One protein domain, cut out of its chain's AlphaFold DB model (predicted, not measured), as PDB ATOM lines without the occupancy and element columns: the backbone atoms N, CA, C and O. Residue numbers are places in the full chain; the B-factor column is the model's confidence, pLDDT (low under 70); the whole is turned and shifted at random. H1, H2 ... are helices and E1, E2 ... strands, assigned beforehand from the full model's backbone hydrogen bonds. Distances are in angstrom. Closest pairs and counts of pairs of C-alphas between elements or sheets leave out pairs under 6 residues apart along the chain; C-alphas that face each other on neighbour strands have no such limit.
ATOM      1  N   ALA A   3      -3.535 -34.871 -41.811       87.81
ATOM      2  CA  ALA A   3      -2.427 -35.718 -41.371       87.81
ATOM      3  C   ALA A   3      -1.746 -36.460 -42.532       87.81
ATOM      4  O   ALA A   3      -0.524 -36.488 -42.611       87.81
ATOM      5  N   ALA A   4      -2.527 -37.029 -43.459       91.69
ATOM      6  CA  ALA A   4      -1.976 -37.741 -44.611       91.69
ATOM      7  C   ALA A   4      -1.235 -36.799 -45.575       91.69
ATOM      8  O   ALA A   4      -0.228 -37.186 -46.160       91.69
ATOM      9  N   GLU A   5      -1.721 -35.565 -45.730       90.38
ATOM     10  CA  GLU A   5      -1.069 -34.542 -46.550       90.38
ATOM     11  C   GLU A   5       0.276 -34.117 -45.952       90.38
ATOM     12  O   GLU A   5       1.292 -34.147 -46.644       90.38
ATOM     13  N   GLU A   6       0.325 -33.818 -44.654       91.00
ATOM     14  CA  GLU A   6       1.576 -33.458 -43.983       91.00
ATOM     15  C   GLU A   6       2.580 -34.622 -43.968       91.00
ATOM     16  O   GLU A   6       3.773 -34.417 -44.188       91.00
ATOM     17  N   GLN A   7       2.108 -35.860 -43.789       94.19
ATOM     18  CA  GLN A   7       2.946 -37.054 -43.926       94.19
ATOM     19  C   GLN A   7       3.524 -37.190 -45.339       94.19
ATOM     20  O   GLN A   7       4.704 -37.514 -45.487       94.19
ATOM     21  N   ALA A   8       2.725 -36.926 -46.378       94.69
ATOM     22  CA  ALA A   8       3.195 -36.956 -47.759       94.69
ATOM     23  C   ALA A   8       4.244 -35.865 -48.029       94.69
ATOM     24  O   ALA A   8       5.247 -36.137 -48.691       94.69
ATOM     25  N   ILE A   9       4.056 -34.661 -47.478       93.12
ATOM     26  CA  ILE A   9       5.025 -33.558 -47.569       93.12
ATOM     27  C   ILE A   9       6.336 -33.932 -46.869       93.12
ATOM     28  O   ILE A   9       7.402 -33.812 -47.473       93.12
ATOM     29  N   ALA A  10       6.271 -34.437 -45.633       93.94
ATOM     30  CA  ALA A  10       7.452 -34.868 -44.886       93.94
ATOM     31  C   ALA A  10       8.225 -35.972 -45.631       93.94
ATOM     32  O   ALA A  10       9.448 -35.905 -45.754       93.94
ATOM     33  N   LEU A  11       7.515 -36.951 -46.206       94.94
ATOM     34  CA  LEU A  11       8.122 -37.995 -47.032       94.94
ATOM     35  C   LEU A  11       8.778 -37.423 -48.296       94.94
ATOM     36  O   LEU A  11       9.890 -37.818 -48.639       94.94
ATOM     37  N   ALA A  12       8.116 -36.497 -48.993       96.25
ATOM     38  CA  ALA A  12       8.660 -35.880 -50.200       96.25
ATOM     39  C   ALA A  12       9.954 -35.102 -49.909       96.25
ATOM     40  O   ALA A  12      10.928 -35.228 -50.649       96.25
ATOM     41  N   GLU A  13       9.990 -34.338 -48.818       96.06
ATOM     42  CA  GLU A  13      11.193 -33.644 -48.349       96.06
ATOM     43  C   GLU A  13      12.322 -34.616 -47.991       96.06
ATOM     44  O   GLU A  13      13.464 -34.432 -48.418       96.06
ATOM     45  N   PHE A  14      11.995 -35.691 -47.269       95.75
ATOM     46  CA  PHE A  14      12.955 -36.735 -46.930       95.75
ATOM     47  C   PHE A  14      13.579 -37.360 -48.186       95.75
ATOM     48  O   PHE A  14      14.801 -37.477 -48.282       95.75
ATOM     49  N   LEU A  15      12.760 -37.683 -49.196       95.94
ATOM     50  CA  LEU A  15      13.225 -38.218 -50.482       95.94
ATOM     51  C   LEU A  15      14.077 -37.218 -51.283       95.94
ATOM     52  O   LEU A  15      14.916 -37.638 -52.076       95.94
ATOM     53  N   ARG A  16      13.910 -35.908 -51.059       96.81
ATOM     54  CA  ARG A  16      14.780 -34.857 -51.621       96.81
ATOM     55  C   ARG A  16      16.099 -34.669 -50.861       96.81
ATOM     56  O   ARG A  16      16.892 -33.811 -51.242       96.81
ATOM     57  N   GLY A  17      16.354 -35.460 -49.820       95.19
ATOM     58  CA  GLY A  17      17.580 -35.406 -49.021       95.19
ATOM     59  C   GLY A  17      17.487 -34.508 -47.785       95.19
ATOM     60  O   GLY A  17      18.486 -34.336 -47.086       95.19
ATOM     61  N   ASN A  18      16.310 -33.959 -47.472       94.94
ATOM     62  CA  ASN A  18      16.092 -33.219 -46.234       94.94
ATOM     63  C   ASN A  18      15.766 -34.187 -45.084       94.94
ATOM     64  O   ASN A  18      14.608 -34.434 -44.754       94.94
ATOM     65  N   LEU A  19      16.806 -34.730 -44.447       89.56
ATOM     66  CA  LEU A  19      16.680 -35.684 -43.333       89.56
ATOM     67  C   LEU A  19      16.029 -35.083 -42.072       89.56
ATOM     68  O   LEU A  19      15.641 -35.821 -41.169       89.56
ATOM     69  N   HIS A  20      15.907 -33.755 -42.001       90.19
ATOM     70  CA  HIS A  20      15.285 -33.039 -40.886       90.19
ATOM     71  C   HIS A  20      13.790 -32.779 -41.092       90.19
ATOM     72  O   HIS A  20      13.131 -32.263 -40.184       90.19
ATOM     73  N   ALA A  21      13.238 -33.138 -42.253       86.50
ATOM     74  CA  ALA A  21      11.812 -33.039 -42.522       86.50
ATOM     75  C   ALA A  21      11.038 -34.151 -41.801       86.50
ATOM     76  O   ALA A  21      10.652 -35.166 -42.374       86.50
ATOM     77  N   GLY A  22      10.848 -33.959 -40.499       87.44
ATOM     78  CA  GLY A  22       9.992 -34.801 -39.676       87.44
ATOM     79  C   GLY A  22       8.531 -34.371 -39.760       87.44
ATOM     80  O   GLY A  22       8.225 -33.180 -39.800       87.44
ATOM     81  N   TYR A  23       7.631 -35.349 -39.726       90.38
ATOM     82  CA  TYR A  23       6.204 -35.126 -39.496       90.38
ATOM     83  C   TYR A  23       5.990 -34.538 -38.092       90.38
ATOM     84  O   TYR A  23       6.472 -35.111 -37.111       90.38
ATOM     85  N   ARG A  24       5.291 -33.400 -37.994       85.62
ATOM     86  CA  ARG A  24       5.016 -32.714 -36.717       85.62
ATOM     87  C   ARG A  24       3.581 -32.919 -36.243       85.62
ATOM     88  O   ARG A  24       3.323 -32.791 -35.050       85.62
ATOM     89  N   GLY A  25       2.699 -33.324 -37.147       84.50
ATOM     90  CA  GLY A  25       1.291 -33.521 -36.867       84.50
ATOM     91  C   GLY A  25       0.499 -32.254 -37.158       84.50
ATOM     92  O   GLY A  25       0.928 -31.161 -36.773       84.50
ATOM     93  N   PRO A  26      -0.674 -32.385 -37.800       85.06
ATOM     94  CA  PRO A  26      -1.460 -31.224 -38.149       85.06
ATOM     95  C   PRO A  26      -2.092 -30.659 -36.884       85.06
ATOM     96  O   PRO A  26      -2.304 -31.363 -35.891       85.06
ATOM     97  N   VAL A  27      -2.502 -29.397 -36.953       88.56
ATOM     98  CA  VAL A  27      -3.421 -28.861 -35.951       88.56
ATOM     99  C   VAL A  27      -4.696 -29.697 -35.956       88.56
ATOM    100  O   VAL A  27      -5.343 -29.871 -36.992       88.56
ATOM    101  N   ASN A  28      -5.068 -30.201 -34.780       90.31
ATOM    102  CA  ASN A  28      -6.328 -30.905 -34.596       90.31
ATOM    103  C   ASN A  28      -7.481 -29.937 -34.865       90.31
ATOM    104  O   ASN A  28      -7.679 -28.985 -34.116       90.31
ATOM    105  N   ALA A  29      -8.232 -30.176 -35.934       92.50
ATOM    106  CA  ALA A  29      -9.395 -29.384 -36.294       92.50
ATOM    107  C   ALA A  29     -10.531 -30.309 -36.734       92.50
ATOM    108  O   ALA A  29     -10.359 -31.153 -37.615       92.50
ATOM    109  N   ASN A  30     -11.694 -30.133 -36.118       92.31
ATOM    110  CA  ASN A  30     -12.891 -30.928 -36.335       92.31
ATOM    111  C   ASN A  30     -14.019 -30.018 -36.816       92.31
ATOM    112  O   ASN A  30     -14.261 -28.966 -36.232       92.31
ATOM    113  N   ILE A  31     -14.722 -30.443 -37.863       92.94
ATOM    114  CA  ILE A  31     -15.926 -29.779 -38.373       92.94
ATOM    115  C   ILE A  31     -17.060 -30.796 -38.311       92.94
ATOM    116  O   ILE A  31     -16.949 -31.884 -38.888       92.94
ATOM    117  N   LEU A  32     -18.146 -30.448 -37.622       94.81
ATOM    118  CA  LEU A  32     -19.349 -31.267 -37.587       94.81
ATOM    119  C   LEU A  32     -20.115 -31.089 -38.901       94.81
ATOM    120  O   LEU A  32     -20.460 -29.978 -39.288       94.81
ATOM    121  N   LYS A  33     -20.391 -32.198 -39.587       91.94
ATOM    122  CA  LYS A  33     -21.112 -32.214 -40.866       91.94
ATOM    123  C   LYS A  33     -22.541 -32.705 -40.670       91.94
ATOM    124  O   LYS A  33     -22.900 -33.778 -41.145       91.94
ATOM    125  N   VAL A  34     -23.325 -31.934 -39.927       94.81
ATOM    126  CA  VAL A  34     -24.759 -32.170 -39.729       94.81
ATOM    127  C   VAL A  34     -25.516 -31.017 -40.370       94.81
ATOM    128  O   VAL A  34     -25.139 -29.858 -40.219       94.81
ATOM    129  N   GLU A  35     -26.564 -31.335 -41.121       93.44
ATOM    130  CA  GLU A  35     -27.396 -30.321 -41.763       93.44
ATOM    131  C   GLU A  35     -27.998 -29.372 -40.717       93.44
ATOM    132  O   GLU A  35     -28.472 -29.804 -39.667       93.44
ATOM    133  N   GLY A  36     -27.936 -28.066 -40.987       88.75
ATOM    134  CA  GLY A  36     -28.427 -27.035 -40.071       88.75
ATOM    135  C   GLY A  36     -27.516 -26.735 -38.875       88.75
ATOM    136  O   GLY A  36     -27.832 -25.831 -38.108       88.75
ATOM    137  N   VAL A  37     -26.379 -27.428 -38.720       90.38
ATOM    138  CA  VAL A  37     -25.425 -27.179 -37.629       90.38
ATOM    139  C   VAL A  37     -24.064 -26.795 -38.194       90.38
ATOM    140  O   VAL A  37     -23.340 -27.621 -38.747       90.38
ATOM    141  N   GLN A  38     -23.690 -25.532 -38.010       93.31
ATOM    142  CA  GLN A  38     -22.352 -25.036 -38.326       93.31
ATOM    143  C   GLN A  38     -21.509 -25.070 -37.058       93.31
ATOM    144  O   GLN A  38     -21.587 -24.146 -36.258       93.31
ATOM    145  N   LEU A  39     -20.743 -26.142 -36.849       94.88
ATOM    146  CA  LEU A  39     -19.885 -26.295 -35.674       94.88
ATOM    147  C   LEU A  39     -18.475 -26.704 -36.088       94.88
ATOM    148  O   LEU A  39     -18.285 -27.689 -36.808       94.88
ATOM    149  N   ALA A  40     -17.490 -25.981 -35.570       95.19
ATOM    150  CA  ALA A  40     -16.084 -26.317 -35.700       95.19
ATOM    151  C   ALA A  40     -15.352 -26.172 -34.361       95.19
ATOM    152  O   ALA A  40     -15.668 -25.303 -33.549       95.19
ATOM    153  N   ALA A  41     -14.350 -27.020 -34.147       95.50
ATOM    154  CA  ALA A  41     -13.439 -26.946 -33.014       95.50
ATOM    155  C   ALA A  41     -11.997 -27.125 -33.493       95.50
ATOM    156  O   ALA A  41     -11.721 -27.979 -34.335       95.50
ATOM    157  N   ILE A  42     -11.081 -26.326 -32.960       95.56
ATOM    158  CA  ILE A  42      -9.662 -26.304 -33.320       95.56
ATOM    159  C   ILE A  42      -8.845 -26.374 -32.028       95.56
ATOM    160  O   ILE A  42      -9.152 -25.668 -31.071       95.56
ATOM    161  N   GLY A  43      -7.782 -27.175 -32.010       94.25
ATOM    162  CA  GLY A  43      -6.794 -27.206 -30.935       94.25
ATOM    163  C   GLY A  43      -7.345 -27.667 -29.581       94.25
ATOM    164  O   GLY A  43      -8.199 -28.551 -29.503       94.25
ATOM    165  N   THR A  44      -6.811 -27.089 -28.506       93.62
ATOM    166  CA  THR A  44      -7.176 -27.385 -27.115       93.62
ATOM    167  C   THR A  44      -8.288 -26.452 -26.650       93.62
ATOM    168  O   THR A  44      -8.080 -25.256 -26.469       93.62
ATOM    169  N   VAL A  45      -9.480 -27.010 -26.443       92.38
ATOM    170  CA  VAL A  45     -10.687 -26.246 -26.082       92.38
ATOM    171  C   VAL A  45     -10.928 -26.141 -24.574       92.38
ATOM    172  O   VAL A  45     -11.769 -25.349 -24.129       92.38
ATOM    173  N   ASP A  46     -10.182 -26.909 -23.789       91.44
ATOM    174  CA  ASP A  46     -10.206 -26.856 -22.334       91.44
ATOM    175  C   ASP A  46      -9.232 -25.788 -21.845       91.44
ATOM    176  O   ASP A  46      -8.068 -25.735 -22.248       91.44
ATOM    177  N   ALA A  47      -9.721 -24.899 -20.983       85.69
ATOM    178  CA  ALA A  47      -8.940 -23.787 -20.454       85.69
ATOM    179  C   ALA A  47      -8.211 -24.195 -19.167       85.69
ATOM    180  O   ALA A  47      -8.272 -23.494 -18.159       85.69
ATOM    181  N   ASP A  48      -7.548 -25.348 -19.208       85.88
ATOM    182  CA  ASP A  48      -6.922 -25.946 -18.037       85.88
ATOM    183  C   ASP A  48      -5.461 -25.505 -17.891       85.88
ATOM    184  O   ASP A  48      -4.704 -25.403 -18.864       85.88
ATOM    185  N   GLY A  49      -5.046 -25.295 -16.643       85.06
ATOM    186  CA  GLY A  49      -3.660 -25.025 -16.267       85.06
ATOM    187  C   GLY A  49      -3.288 -23.539 -16.146       85.06
ATOM    188  O   GLY A  49      -3.995 -22.655 -16.637       85.06
ATOM    189  N   PRO A  50      -2.161 -23.246 -15.473       89.50
ATOM    190  CA  PRO A  50      -1.693 -21.882 -15.238       89.50
ATOM    191  C   PRO A  50      -1.406 -21.146 -16.554       89.50
ATOM    192  O   PRO A  50      -1.018 -21.761 -17.543       89.50
ATOM    193  N   GLY A  51      -1.625 -19.828 -16.564       88.12
ATOM    194  CA  GLY A  51      -1.424 -18.987 -17.752       88.12
ATOM    195  C   GLY A  51      -2.494 -19.147 -18.838       88.12
ATOM    196  O   GLY A  51      -2.412 -18.479 -19.867       88.12
ATOM    197  N   THR A  52      -3.508 -19.993 -18.616       92.44
ATOM    198  CA  THR A  52      -4.600 -20.232 -19.569       92.44
ATOM    199  C   THR A  52      -5.818 -19.368 -19.235       92.44
ATOM    200  O   THR A  52      -6.185 -19.201 -18.074       92.44
ATOM    201  N   SER A  53      -6.462 -18.812 -20.256       91.25
ATOM    202  CA  SER A  53      -7.700 -18.039 -20.146       91.25
ATOM    203  C   SER A  53      -8.636 -18.370 -21.303       91.25
ATOM    204  O   SER A  53      -8.190 -18.742 -22.385       91.25
ATOM    205  N   ALA A  54      -9.941 -18.232 -21.077       91.38
ATOM    206  CA  ALA A  54     -10.945 -18.371 -22.120       91.38
ATOM    207  C   ALA A  54     -11.637 -17.028 -22.354       91.38
ATOM    208  O   ALA A  54     -12.017 -16.348 -21.401       91.38
ATOM    209  N   VAL A  55     -11.829 -16.677 -23.621       89.94
ATOM    210  CA  VAL A  55     -12.705 -15.582 -24.037       89.94
ATOM    211  C   VAL A  55     -13.899 -16.198 -24.740       89.94
ATOM    212  O   VAL A  55     -13.734 -16.966 -25.688       89.94
ATOM    213  N   VAL A  56     -15.089 -15.899 -24.229       91.00
ATOM    214  CA  VAL A  56     -16.348 -16.457 -24.717       91.00
ATOM    215  C   VAL A  56     -17.202 -15.326 -25.258       91.00
ATOM    216  O   VAL A  56     -17.398 -14.312 -24.590       91.00
ATOM    217  N   PHE A  57     -17.706 -15.533 -26.462       88.69
ATOM    218  CA  PHE A  57     -18.806 -14.796 -27.039       88.69
ATOM    219  C   PHE A  57     -19.996 -15.750 -27.161       88.69
ATOM    220  O   PHE A  57     -19.859 -16.843 -27.705       88.69
ATOM    221  N   ASP A  58     -21.133 -15.347 -26.613       90.44
ATOM    222  CA  ASP A  58     -22.355 -16.141 -26.573       90.44
ATOM    223  C   ASP A  58     -23.528 -15.219 -26.904       90.44
ATOM    224  O   ASP A  58     -23.797 -14.265 -26.168       90.44
ATOM    225  N   ASP A  59     -24.173 -15.475 -28.037       89.44
ATOM    226  CA  ASP A  59     -25.402 -14.822 -28.470       89.44
ATOM    227  C   ASP A  59     -26.453 -15.901 -28.783       89.44
ATOM    228  O   ASP A  59     -26.536 -16.408 -29.911       89.44
ATOM    229  N   PRO A  60     -27.254 -16.281 -27.773       89.69
ATOM    230  CA  PRO A  60     -28.268 -17.318 -27.918       89.69
ATOM    231  C   PRO A  60     -29.369 -16.964 -28.922       89.69
ATOM    232  O   PRO A  60     -29.929 -17.870 -29.539       89.69
ATOM    233  N   ASP A  61     -29.672 -15.673 -29.103       91.38
ATOM    234  CA  ASP A  61     -30.757 -15.217 -29.980       91.38
ATOM    235  C   ASP A  61     -30.392 -15.402 -31.459       91.38
ATOM    236  O   ASP A  61     -31.241 -15.780 -32.271       91.38
ATOM    237  N   SER A  62     -29.119 -15.186 -31.813       86.75
ATOM    238  CA  SER A  62     -28.595 -15.466 -33.158       86.75
ATOM    239  C   SER A  62     -28.046 -16.888 -33.328       86.75
ATOM    240  O   SER A  62     -27.700 -17.284 -34.444       86.75
ATOM    241  N   GLY A  63     -27.989 -17.676 -32.248       88.25
ATOM    242  CA  GLY A  63     -27.440 -19.034 -32.253       88.25
ATOM    243  C   GLY A  63     -25.925 -19.075 -32.469       88.25
ATOM    244  O   GLY A  63     -25.406 -20.080 -32.964       88.25
ATOM    245  N   ILE A  64     -25.222 -17.987 -32.137       90.62
ATOM    246  CA  ILE A  64     -23.776 -17.861 -32.305       90.62
ATOM    247  C   ILE A  64     -23.092 -18.112 -30.966       90.62
ATOM    248  O   ILE A  64     -23.343 -17.425 -29.979       90.62
ATOM    249  N   TYR A  65     -22.161 -19.062 -30.954       92.38
ATOM    250  CA  TYR A  65     -21.284 -19.292 -29.812       92.38
ATOM    251  C   TYR A  65     -19.842 -19.405 -30.277       92.38
ATOM    252  O   TYR A  65     -19.519 -20.163 -31.193       92.38
ATOM    253  N   GLN A  66     -18.951 -18.688 -29.609       92.31
ATOM    254  CA  GLN A  66     -17.531 -18.737 -29.884       92.31
ATOM    255  C   GLN A  66     -16.732 -18.746 -28.585       92.31
ATOM    256  O   GLN A  66     -16.857 -17.857 -27.749       92.31
ATOM    257  N   LYS A  67     -15.844 -19.726 -28.429       93.50
ATOM    258  CA  LYS A  67     -14.911 -19.806 -27.301       93.50
ATOM    259  C   LYS A  67     -13.496 -19.854 -27.833       93.50
ATOM    260  O   LYS A  67     -13.166 -20.775 -28.563       93.50
ATOM    261  N   CYS A  68     -12.655 -18.917 -27.425       92.69
ATOM    262  CA  CYS A  68     -11.227 -18.914 -27.724       92.69
ATOM    263  C   CYS A  68     -10.443 -19.199 -26.445       92.69
ATOM    264  O   CYS A  68     -10.658 -18.539 -25.429       92.69
ATOM    265  N   VAL A  69      -9.530 -20.163 -26.491       94.00
ATOM    266  CA  VAL A  69      -8.653 -20.529 -25.377       94.00
ATOM    267  C   VAL A  69      -7.250 -20.026 -25.669       94.00
ATOM    268  O   VAL A  69      -6.677 -20.309 -26.721       94.00
ATOM    269  N   ILE A  70      -6.705 -19.267 -24.726       92.44
ATOM    270  CA  ILE A  70      -5.445 -18.544 -24.858       92.44
ATOM    271  C   ILE A  70      -4.528 -18.978 -23.729       92.44
ATOM    272  O   ILE A  70      -4.946 -18.963 -22.572       92.44
ATOM    273  N   ARG A  71      -3.279 -19.306 -24.047       93.44
ATOM    274  CA  ARG A  71      -2.227 -19.583 -23.066       93.44
ATOM    275  C   ARG A  71      -0.987 -18.781 -23.426       93.44
ATOM    276  O   ARG A  71      -0.569 -18.827 -24.576       93.44
ATOM    277  N   ASP A  72      -0.443 -18.043 -22.461       91.81
ATOM    278  CA  ASP A  72       0.766 -17.223 -22.645       91.81
ATOM    279  C   ASP A  72       0.680 -16.304 -23.885       91.81
ATOM    280  O   ASP A  72       1.570 -16.268 -24.727       91.81
ATOM    281  N   ASP A  73      -0.456 -15.610 -24.020       89.50
ATOM    282  CA  ASP A  73      -0.819 -14.733 -25.150       89.50
ATOM    283  C   ASP A  73      -0.903 -15.404 -26.536       89.50
ATOM    284  O   ASP A  73      -0.970 -14.733 -27.564       89.50
ATOM    285  N   ARG A  74      -0.976 -16.736 -26.586       91.19
ATOM    286  CA  ARG A  74      -1.121 -17.511 -27.826       91.19
ATOM    287  C   ARG A  74      -2.456 -18.224 -27.868       91.19
ATOM    288  O   ARG A  74      -2.916 -18.771 -26.866       91.19
ATOM    289  N   LEU A  75      -3.072 -18.252 -29.043       92.31
ATOM    290  CA  LEU A  75      -4.308 -18.994 -29.256       92.31
ATOM    291  C   LEU A  75      -4.005 -20.494 -29.331       92.31
ATOM    292  O   LEU A  75      -3.315 -20.939 -30.244       92.31
ATOM    293  N   ILE A  76      -4.534 -21.271 -28.385       94.31
ATOM    294  CA  ILE A  76      -4.318 -22.725 -28.328       94.31
ATOM    295  C   ILE A  76      -5.545 -23.529 -28.751       94.31
ATOM    296  O   ILE A  76      -5.410 -24.704 -29.089       94.31
ATOM    297  N   GLY A  77      -6.727 -22.914 -28.786       94.50
ATOM    298  CA  GLY A  77      -7.909 -23.556 -29.338       94.50
ATOM    299  C   GLY A  77      -9.116 -22.644 -29.467       94.50
ATOM    300  O   GLY A  77      -9.172 -21.563 -28.878       94.50
ATOM    301  N   VAL A  78     -10.074 -23.082 -30.279       94.88
ATOM    302  CA  VAL A  78     -11.295 -22.342 -30.603       94.88
ATOM    303  C   VAL A  78     -12.470 -23.303 -30.758       94.88
ATOM    304  O   VAL A  78     -12.317 -24.367 -31.350       94.88
ATOM    305  N   ILE A  79     -13.645 -22.913 -30.271       95.25
ATOM    306  CA  ILE A  79     -14.948 -23.484 -30.635       95.25
ATOM    307  C   ILE A  79     -15.732 -22.399 -31.368       95.25
ATOM    308  O   ILE A  79     -15.754 -21.260 -30.906       95.25
ATOM    309  N   MET A  80     -16.373 -22.756 -32.479       94.06
ATOM    310  CA  MET A  80     -17.229 -21.880 -33.279       94.06
ATOM    311  C   MET A  80     -18.543 -22.595 -33.587       94.06
ATOM    312  O   MET A  80     -18.516 -23.690 -34.147       94.06
ATOM    313  N   LEU A  81     -19.669 -21.982 -33.246       93.56
ATOM    314  CA  LEU A  81     -21.022 -22.443 -33.533       93.56
ATOM    315  C   LEU A  81     -21.810 -21.311 -34.200       93.56
ATOM    316  O   LEU A  81     -21.727 -20.163 -33.768       93.56
ATOM    317  N   GLY A  82     -22.586 -21.646 -35.228       91.12
ATOM    318  CA  GLY A  82     -23.457 -20.707 -35.941       91.12
ATOM    319  C   GLY A  82     -22.724 -19.934 -37.040       91.12
ATOM    320  O   GLY A  82     -23.146 -19.984 -38.193       91.12
ATOM    321  N   ASP A  83     -21.593 -19.308 -36.709       86.94
ATOM    322  CA  ASP A  83     -20.689 -18.652 -37.663       86.94
ATOM    323  C   ASP A  83     -19.314 -19.332 -37.654       86.94
ATOM    324  O   ASP A  83     -18.660 -19.441 -36.619       86.94
ATOM    325  N   THR A  84     -18.873 -19.803 -38.822       87.38
ATOM    326  CA  THR A  84     -17.575 -20.471 -39.020       87.38
ATOM    327  C   THR A  84     -16.692 -19.770 -40.059       87.38
ATOM    328  O   THR A  84     -15.693 -20.340 -40.503       87.38
ATOM    329  N   ALA A  85     -17.008 -18.523 -40.434       85.19
ATOM    330  CA  ALA A  85     -16.303 -17.789 -41.490       85.19
ATOM    331  C   ALA A  85     -14.792 -17.640 -41.227       85.19
ATOM    332  O   ALA A  85     -13.986 -17.758 -42.150       85.19
ATOM    333  N   LEU A  86     -14.408 -17.449 -39.962       84.75
ATOM    334  CA  LEU A  86     -13.017 -17.271 -39.522       84.75
ATOM    335  C   LEU A  86     -12.279 -18.592 -39.232       84.75
ATOM    336  O   LEU A  86     -11.179 -18.582 -38.679       84.75
ATOM    337  N   PHE A  87     -12.854 -19.747 -39.588       89.06
ATOM    338  CA  PHE A  87     -12.269 -21.060 -39.287       89.06
ATOM    339  C   PHE A  87     -10.821 -21.201 -39.779       89.06
ATOM    340  O   PHE A  87      -9.955 -21.670 -39.040       89.06
ATOM    341  N   SER A  88     -10.553 -20.800 -41.027       88.12
ATOM    342  CA  SER A  88      -9.214 -20.926 -41.615       88.12
ATOM    343  C   SER A  88      -8.197 -20.054 -40.884       88.12
ATOM    344  O   SER A  88      -7.110 -20.528 -40.573       88.12
ATOM    345  N   ASP A  89      -8.575 -18.829 -40.527       86.00
ATOM    346  CA  ASP A  89      -7.686 -17.900 -39.838       86.00
ATOM    347  C   ASP A  89      -7.366 -18.359 -38.412       86.00
ATOM    348  O   ASP A  89      -6.211 -18.306 -37.986       86.00
ATOM    349  N   TYR A  90      -8.358 -18.868 -37.671       90.00
ATOM    350  CA  TYR A  90      -8.111 -19.440 -36.346       90.00
ATOM    351  C   TYR A  90      -7.245 -20.693 -36.410       90.00
ATOM    352  O   TYR A  90      -6.384 -20.882 -35.552       90.00
ATOM    353  N   ARG A  91      -7.428 -21.540 -37.430       91.00
ATOM    354  CA  ARG A  91      -6.573 -22.713 -37.634       91.00
ATOM    355  C   ARG A  91      -5.126 -22.291 -37.859       91.00
ATOM    356  O   ARG A  91      -4.233 -22.882 -37.257       91.00
ATOM    357  N   ASP A  92      -4.904 -21.268 -38.674       88.19
ATOM    358  CA  ASP A  92      -3.564 -20.783 -38.996       88.19
ATOM    359  C   ASP A  92      -2.917 -20.078 -37.786       88.19
ATOM    360  O   ASP A  92      -1.727 -20.261 -37.520       88.19
ATOM    361  N   LEU A  93      -3.700 -19.356 -36.976       88.81
ATOM    362  CA  LEU A  93      -3.254 -18.798 -35.693       88.81
ATOM    363  C   LEU A  93      -2.799 -19.890 -34.718       88.81
ATOM    364  O   LEU A  93      -1.687 -19.811 -34.196       88.81
ATOM    365  N   VAL A  94      -3.611 -20.933 -34.527       91.50
ATOM    366  CA  VAL A  94      -3.255 -22.071 -33.664       91.50
ATOM    367  C   VAL A  94      -2.034 -22.818 -34.217       91.50
ATOM    368  O   VAL A  94      -1.168 -23.221 -33.445       91.50
ATOM    369  N   ALA A  95      -1.922 -22.969 -35.542       89.94
ATOM    370  CA  ALA A  95      -0.781 -23.627 -36.186       89.94
ATOM    371  C   ALA A  95       0.525 -22.846 -36.025       89.94
ATOM    372  O   ALA A  95       1.578 -23.434 -35.785       89.94
ATOM    373  N   SER A  96       0.461 -21.522 -36.179       88.38
ATOM    374  CA  SER A  96       1.632 -20.649 -36.090       88.38
ATOM    375  C   SER A  96       2.130 -20.466 -34.657       88.38
ATOM    376  O   SER A  96       3.322 -20.240 -34.455       88.38
ATOM    377  N   GLY A  97       1.233 -20.549 -33.666       88.31
ATOM    378  CA  GLY A  97       1.557 -20.268 -32.268       88.31
ATOM    379  C   GLY A  97       2.071 -18.842 -32.050       88.31
ATOM    380  O   GLY A  97       2.849 -18.620 -31.122       88.31
ATOM    381  N   CYS A  98       1.695 -17.897 -32.919       85.44
ATOM    382  CA  CYS A  98       2.107 -16.505 -32.793       85.44
ATOM    383  C   CYS A  98       1.419 -15.826 -31.601       85.44
ATOM    384  O   CYS A  98       0.307 -16.190 -31.207       85.44
ATOM    385  N   GLU A  99       2.085 -14.819 -31.046       87.00
ATOM    386  CA  GLU A  99       1.517 -13.973 -29.997       87.00
ATOM    387  C   GLU A  99       0.404 -13.100 -30.584       87.00
ATOM    388  O   GLU A  99       0.446 -12.708 -31.757       87.00
ATOM    389  N   LEU A 100      -0.654 -12.888 -29.801       82.50
ATOM    390  CA  LEU A 100      -1.854 -12.196 -30.259       82.50
ATOM    391  C   LEU A 100      -1.699 -10.674 -30.175       82.50
ATOM    392  O   LEU A 100      -2.314  -9.985 -30.990       82.50
ATOM    393  N   GLU A 101      -0.902 -10.158 -29.233       79.81
ATOM    394  CA  GLU A 101      -0.649  -8.723 -29.031       79.81
ATOM    395  C   GLU A 101      -1.947  -7.881 -29.158       79.81
ATOM    396  O   GLU A 101      -2.970  -8.168 -28.525       79.81
ATOM    397  N   GLU A 102      -1.954  -6.852 -30.012       68.94
ATOM    398  CA  GLU A 102      -3.103  -5.970 -30.257       68.94
ATOM    399  C   GLU A 102      -4.285  -6.686 -30.937       68.94
ATOM    400  O   GLU A 102      -5.443  -6.282 -30.783       68.94
ATOM    401  N   ARG A 103      -4.030  -7.792 -31.654       65.94
ATOM    402  CA  ARG A 103      -5.069  -8.557 -32.367       65.94
ATOM    403  C   ARG A 103      -6.026  -9.245 -31.401       65.94
ATOM    404  O   ARG A 103      -7.136  -9.587 -31.805       65.94
ATOM    405  N   ARG A 104      -5.647  -9.399 -30.127       71.88
ATOM    406  CA  ARG A 104      -6.499  -9.955 -29.067       71.88
ATOM    407  C   ARG A 104      -7.852  -9.242 -28.979       71.88
ATOM    408  O   ARG A 104      -8.875  -9.900 -28.824       71.88
ATOM    409  N   ALA A 105      -7.886  -7.916 -29.106       67.44
ATOM    410  CA  ALA A 105      -9.131  -7.150 -28.989       67.44
ATOM    411  C   ALA A 105     -10.037  -7.275 -30.228       67.44
ATOM    412  O   ALA A 105     -11.262  -7.266 -30.096       67.44
ATOM    413  N   THR A 106      -9.441  -7.403 -31.416       65.50
ATOM    414  CA  THR A 106     -10.157  -7.451 -32.703       65.50
ATOM    415  C   THR A 106     -10.592  -8.865 -33.079       65.50
ATOM    416  O   THR A 106     -11.690  -9.042 -33.590       65.50
ATOM    417  N   LEU A 107      -9.766  -9.881 -32.807       65.19
ATOM    418  CA  LEU A 107     -10.030 -11.276 -33.182       65.19
ATOM    419  C   LEU A 107     -10.964 -12.005 -32.224       65.19
ATOM    420  O   LEU A 107     -11.532 -13.022 -32.601       65.19
ATOM    421  N   LEU A 108     -11.080 -11.555 -30.976       66.62
ATOM    422  CA  LEU A 108     -11.885 -12.240 -29.960       66.62
ATOM    423  C   LEU A 108     -13.298 -11.661 -29.837       66.62
ATOM    424  O   LEU A 108     -13.999 -11.938 -28.865       66.62
ATOM    425  N   ARG A 109     -13.705 -10.836 -30.810       66.19
ATOM    426  CA  ARG A 109     -15.054 -10.285 -30.932       66.19
ATOM    427  C   ARG A 109     -15.727 -10.827 -32.197       66.19
ATOM    428  O   ARG A 109     -15.056 -10.955 -33.223       66.19
ATOM    429  N   PRO A 110     -17.041 -11.100 -32.156       55.94
ATOM    430  CA  PRO A 110     -17.810 -11.425 -33.355       55.94
ATOM    431  C   PRO A 110     -17.725 -10.265 -34.358       55.94
ATOM    432  O   PRO A 110     -17.752  -9.093 -33.971       55.94
ATOM    433  N   GLY A 111     -17.588 -10.583 -35.646       57.16
ATOM    434  CA  GLY A 111     -17.415  -9.577 -36.700       57.16
ATOM    435  C   GLY A 111     -16.019  -8.944 -36.761       57.16
ATOM    436  O   GLY A 111     -15.845  -7.925 -37.426       57.16
ATOM    437  N   GLY A 112     -15.022  -9.523 -36.083       57.53
ATOM    438  CA  GLY A 112     -13.626  -9.131 -36.243       57.53
ATOM    439  C   GLY A 112     -13.192  -9.238 -37.705       57.53
ATOM    440  O   GLY A 112     -13.051 -10.332 -38.244       57.53
ATOM    441  N   GLU A 113     -12.974  -8.100 -38.360       56.97
ATOM    442  CA  GLU A 113     -12.418  -8.083 -39.707       56.97
ATOM    443  C   GLU A 113     -10.936  -8.449 -39.650       56.97
ATOM    444  O   GLU A 113     -10.102  -7.714 -39.111       56.97
ATOM    445  N   ILE A 114     -10.582  -9.581 -40.251       58.34
ATOM    446  CA  ILE A 114      -9.188  -9.864 -40.570       58.34
ATOM    447  C   ILE A 114      -8.875  -9.097 -41.848       58.34
ATOM    448  O   ILE A 114      -9.356  -9.436 -42.932       58.34
ATOM    449  N   ARG A 115      -8.092  -8.019 -41.704       63.69
ATOM    450  CA  ARG A 115      -7.588  -7.240 -42.838       63.69
ATOM    451  C   ARG A 115      -6.939  -8.192 -43.835       63.69
ATOM    452  O   ARG A 115      -5.937  -8.827 -43.521       63.69
ATOM    453  N   ARG A 116      -7.518  -8.291 -45.031       67.00
ATOM    454  CA  ARG A 116      -6.920  -9.064 -46.119       67.00
ATOM    455  C   ARG A 116      -5.654  -8.368 -46.593       67.00
ATOM    456  O   ARG A 116      -5.630  -7.152 -46.772       67.00
ATOM    457  N   VAL A 117      -4.620  -9.170 -46.801       74.88
ATOM    458  CA  VAL A 117      -3.323  -8.730 -47.308       74.88
ATOM    459  C   VAL A 117      -3.491  -8.137 -48.707       74.88
ATOM    460  O   VAL A 117      -4.034  -8.781 -49.602       74.88
ATOM    461  N   GLU A 118      -3.007  -6.910 -48.891       79.25
ATOM    462  CA  GLU A 118      -2.914  -6.266 -50.201       79.25
ATOM    463  C   GLU A 118      -1.564  -6.604 -50.852       79.25
ATOM    464  O   GLU A 118      -0.501  -6.310 -50.297       79.25
ATOM    465  N   GLY A 119      -1.603  -7.207 -52.039       83.31
ATOM    466  CA  GLY A 119      -0.402  -7.593 -52.777       83.31
ATOM    467  C   GLY A 119       0.292  -8.849 -52.230       83.31
ATOM    468  O   GLY A 119      -0.298  -9.614 -51.463       83.31
ATOM    469  N   PRO A 120       1.549  -9.108 -52.638       87.50
ATOM    470  CA  PRO A 120       2.327 -10.250 -52.154       87.50
ATOM    471  C   PRO A 120       2.485 -10.238 -50.630       87.50
ATOM    472  O   PRO A 120       2.871  -9.221 -50.056       87.50
ATOM    473  N   LEU A 121       2.222 -11.373 -49.976       84.38
ATOM    474  CA  LEU A 121       2.343 -11.513 -48.524       84.38
ATOM    475  C   LEU A 121       3.785 -11.279 -48.060       84.38
ATOM    476  O   LEU A 121       4.703 -11.952 -48.525       84.38
ATOM    477  N   VAL A 122       3.964 -10.363 -47.106       87.69
ATOM    478  CA  VAL A 122       5.257 -10.091 -46.457       87.69
ATOM    479  C   VAL A 122       5.260 -10.591 -45.014       87.69
ATOM    480  O   VAL A 122       6.231 -11.208 -44.585       87.69
ATOM    481  N   CYS A 123       4.173 -10.380 -44.267       79.62
ATOM    482  CA  CYS A 123       4.020 -10.894 -42.906       79.62
ATOM    483  C   CYS A 123       2.641 -11.533 -42.720       79.62
ATOM    484  O   CYS A 123       1.631 -10.831 -42.702       79.62
ATOM    485  N   SER A 124       2.616 -12.857 -42.527       69.75
ATOM    486  CA  SER A 124       1.395 -13.624 -42.227       69.75
ATOM    487  C   SER A 124       0.788 -13.241 -40.873       69.75
ATOM    488  O   SER A 124      -0.420 -13.051 -40.753       69.75
ATOM    489  N   CYS A 125       1.634 -13.027 -39.859       63.25
ATOM    490  CA  CYS A 125       1.190 -12.721 -38.498       63.25
ATOM    491  C   CYS A 125       0.476 -11.367 -38.399       63.25
ATOM    492  O   CYS A 125      -0.515 -11.250 -37.688       63.25
ATOM    493  N   ASN A 126       0.935 -10.362 -39.147       70.56
ATOM    494  CA  ASN A 126       0.350  -9.018 -39.121       70.56
ATOM    495  C   ASN A 126      -0.524  -8.731 -40.346       70.56
ATOM    496  O   ASN A 126      -0.986  -7.605 -40.511       70.56
ATOM    497  N   GLN A 127      -0.734  -9.737 -41.205       72.12
ATOM    498  CA  GLN A 127      -1.477  -9.612 -42.460       72.12
ATOM    499  C   GLN A 127      -0.989  -8.413 -43.303       72.12
ATOM    500  O   GLN A 127      -1.767  -7.635 -43.856       72.12
ATOM    501  N   VAL A 128       0.338  -8.251 -43.389       84.06
ATOM    502  CA  VAL A 128       0.987  -7.161 -44.132       84.06
ATOM    503  C   VAL A 128       1.448  -7.678 -45.486       84.06
ATOM    504  O   VAL A 128       2.202  -8.651 -45.564       84.06
ATOM    505  N   GLY A 129       1.027  -7.002 -46.551       89.94
ATOM    506  CA  GLY A 129       1.503  -7.258 -47.906       89.94
ATOM    507  C   GLY A 129       2.461  -6.182 -48.398       89.94
ATOM    508  O   GLY A 129       2.573  -5.105 -47.805       89.94
ATOM    509  N   ALA A 130       3.172  -6.484 -49.481       91.38
ATOM    510  CA  ALA A 130       4.175  -5.593 -50.053       91.38
ATOM    511  C   ALA A 130       3.567  -4.242 -50.456       91.38
ATOM    512  O   ALA A 130       4.194  -3.203 -50.248       91.38
ATOM    513  N   ASP A 131       2.322  -4.244 -50.934       90.50
ATOM    514  CA  ASP A 131       1.615  -3.026 -51.327       90.50
ATOM    515  C   ASP A 131       1.200  -2.195 -50.106       90.50
ATOM    516  O   ASP A 131       1.305  -0.967 -50.130       90.50
ATOM    517  N   THR A 132       0.832  -2.844 -48.991       89.06
ATOM    518  CA  THR A 132       0.595  -2.167 -47.705       89.06
ATOM    519  C   THR A 132       1.839  -1.408 -47.248       89.06
ATOM    520  O   THR A 132       1.735  -0.246 -46.850       89.06
ATOM    521  N   ILE A 133       3.015  -2.039 -47.343       89.12
ATOM    522  CA  ILE A 133       4.298  -1.415 -46.988       89.12
ATOM    523  C   ILE A 133       4.618  -0.277 -47.959       89.12
ATOM    524  O   ILE A 133       4.931   0.831 -47.527       89.12
ATOM    525  N   ALA A 134       4.494  -0.515 -49.267       92.00
ATOM    526  CA  ALA A 134       4.776   0.488 -50.289       92.00
ATOM    527  C   ALA A 134       3.888   1.733 -50.143       92.00
ATOM    528  O   ALA A 134       4.370   2.851 -50.323       92.00
ATOM    529  N   ARG A 135       2.610   1.557 -49.788       91.12
ATOM    530  CA  ARG A 135       1.679   2.652 -49.491       91.12
ATOM    531  C   ARG A 135       2.080   3.412 -48.228       91.12
ATOM    532  O   ARG A 135       2.100   4.635 -48.269       91.12
ATOM    533  N   ALA A 136       2.421   2.713 -47.144       89.88
ATOM    534  CA  ALA A 136       2.820   3.340 -45.882       89.88
ATOM    535  C   ALA A 136       4.113   4.164 -46.006       89.88
ATOM    536  O   ALA A 136       4.227   5.204 -45.378       89.88
ATOM    537  N   VAL A 137       5.064   3.729 -46.841       92.06
ATOM    538  CA  VAL A 137       6.315   4.468 -47.111       92.06
ATOM    539  C   VAL A 137       6.086   5.717 -47.974       92.06
ATOM    540  O   VAL A 137       6.889   6.645 -47.941       92.06
ATOM    541  N   ARG A 138       5.023   5.741 -48.786       89.56
ATOM    542  CA  ARG A 138       4.690   6.869 -49.673       89.56
ATOM    543  C   ARG A 138       3.789   7.926 -49.022       89.56
ATOM    544  O   ARG A 138       3.581   8.962 -49.650       89.56
ATOM    545  N   ALA A 139       3.224   7.633 -47.852       68.44
ATOM    546  CA  ALA A 139       2.385   8.536 -47.065       68.44
ATOM    547  C   ALA A 139       3.243   9.407 -46.139       68.44
ATOM    548  O   ALA A 139       2.859  10.580 -45.945       68.44
TER     549      ALA A 139
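Overview. This is residues 3 to 139 of the 139 residues of the protein "NAD(P)H-nitrite reductase" of Planctomycetes bacterium (UniProt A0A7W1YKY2). A twisted sheet of five strands has one helix, H2, packed along one of its faces, and the two ends of the printed part reach away from this body: H1 before the sheet and H4 after it. Between H2 and H4 come the short helix H3, a long unnamed stretch and a small turn-back at E6. The printed part has 137 residues, with four named helices and six named strands in the order H1 E1 E2 E3 E4 E5 H2 H3 E6 H4; the class is mixed, helices and strands. The sheet runs E1 E2 E5 E4 E3, all antiparallel. The whole is only just loose, close to compact, with a radius of gyration of the C-alphas of 17.6 A and spans of 54 by 46 by 37 A.

Along the chain. H1, residues 3 to 15, begins at C-alpha 3 (-2.427, -35.718, -41.371) and is 18.3 A long. E1, residues 29 to 34, is 16.0 A long, and E2, residues 37 to 43, is 19.8 A. E3, residues 52 to 59, is 23.3 A, E4, residues 64 to 71, is 23.5 A, and E5, residues 74 to 81, is 21.3 A and bends by 51 degrees at residue 77. H2, residues 87 to 96, is 14.3 A long and begins at C-alpha 87 (-12.269, -21.060, -39.287). H3 is residues 103 to 107 and E6 residues 121 to 123. H4, residues 130 to 138, is 12.5 A long and ends at C-alpha 138 (4.690, 6.869, -49.673).

Arrangement. The sheet is twisted, its C-alphas up to 4.5 A off the best plane; E1 and E3 are its edge strands. E1 and E2 form a hairpin, with N 30 and O 41 2.8 A apart. E2 and E5 are antiparallel, with N 42 and O 78 at 2.8 A. E3, E4 and E5 are a meander, each strand the antiparallel neighbour of the one before; N 81 and O 65 are 2.7 A apart, N 55 and O 68 2.8 A. With E2 they make a Greek key, the first strand pairing with the fourth. H2 is on the sheet at a height of 7.4 A, over E2 and E5, and runs along the strands, at 2 degrees to E2 on the local plane; these are two layers, a helix on one face of a sheet. The closest C-alphas of H2 and E5 are those of Leu 75 and Val 94, 5.5 A. H3 only grazes the sheet, with residues 104 to 107. E6 pairs with no named strand, but residues 121 to 123 pair antiparallel with residues 128 to 129. H1 and H4 are not on the sheet and are apart from each other. Every O i to N i+4 pair is within hydrogen-bond range in H1, H2, H3 and H4.

Size, cuts and confidence. The C-alphas farthest apart are those of Gly 17 and Asp 61, 55.7 A. The printed part has no cut. The links H1 to E1 and H3 to E6 are long, 13 residues each. Mean pLDDT of the printed part is 86.6; residues 102 to 103, 105 to 116, 124 to 125 and 139 are under 70.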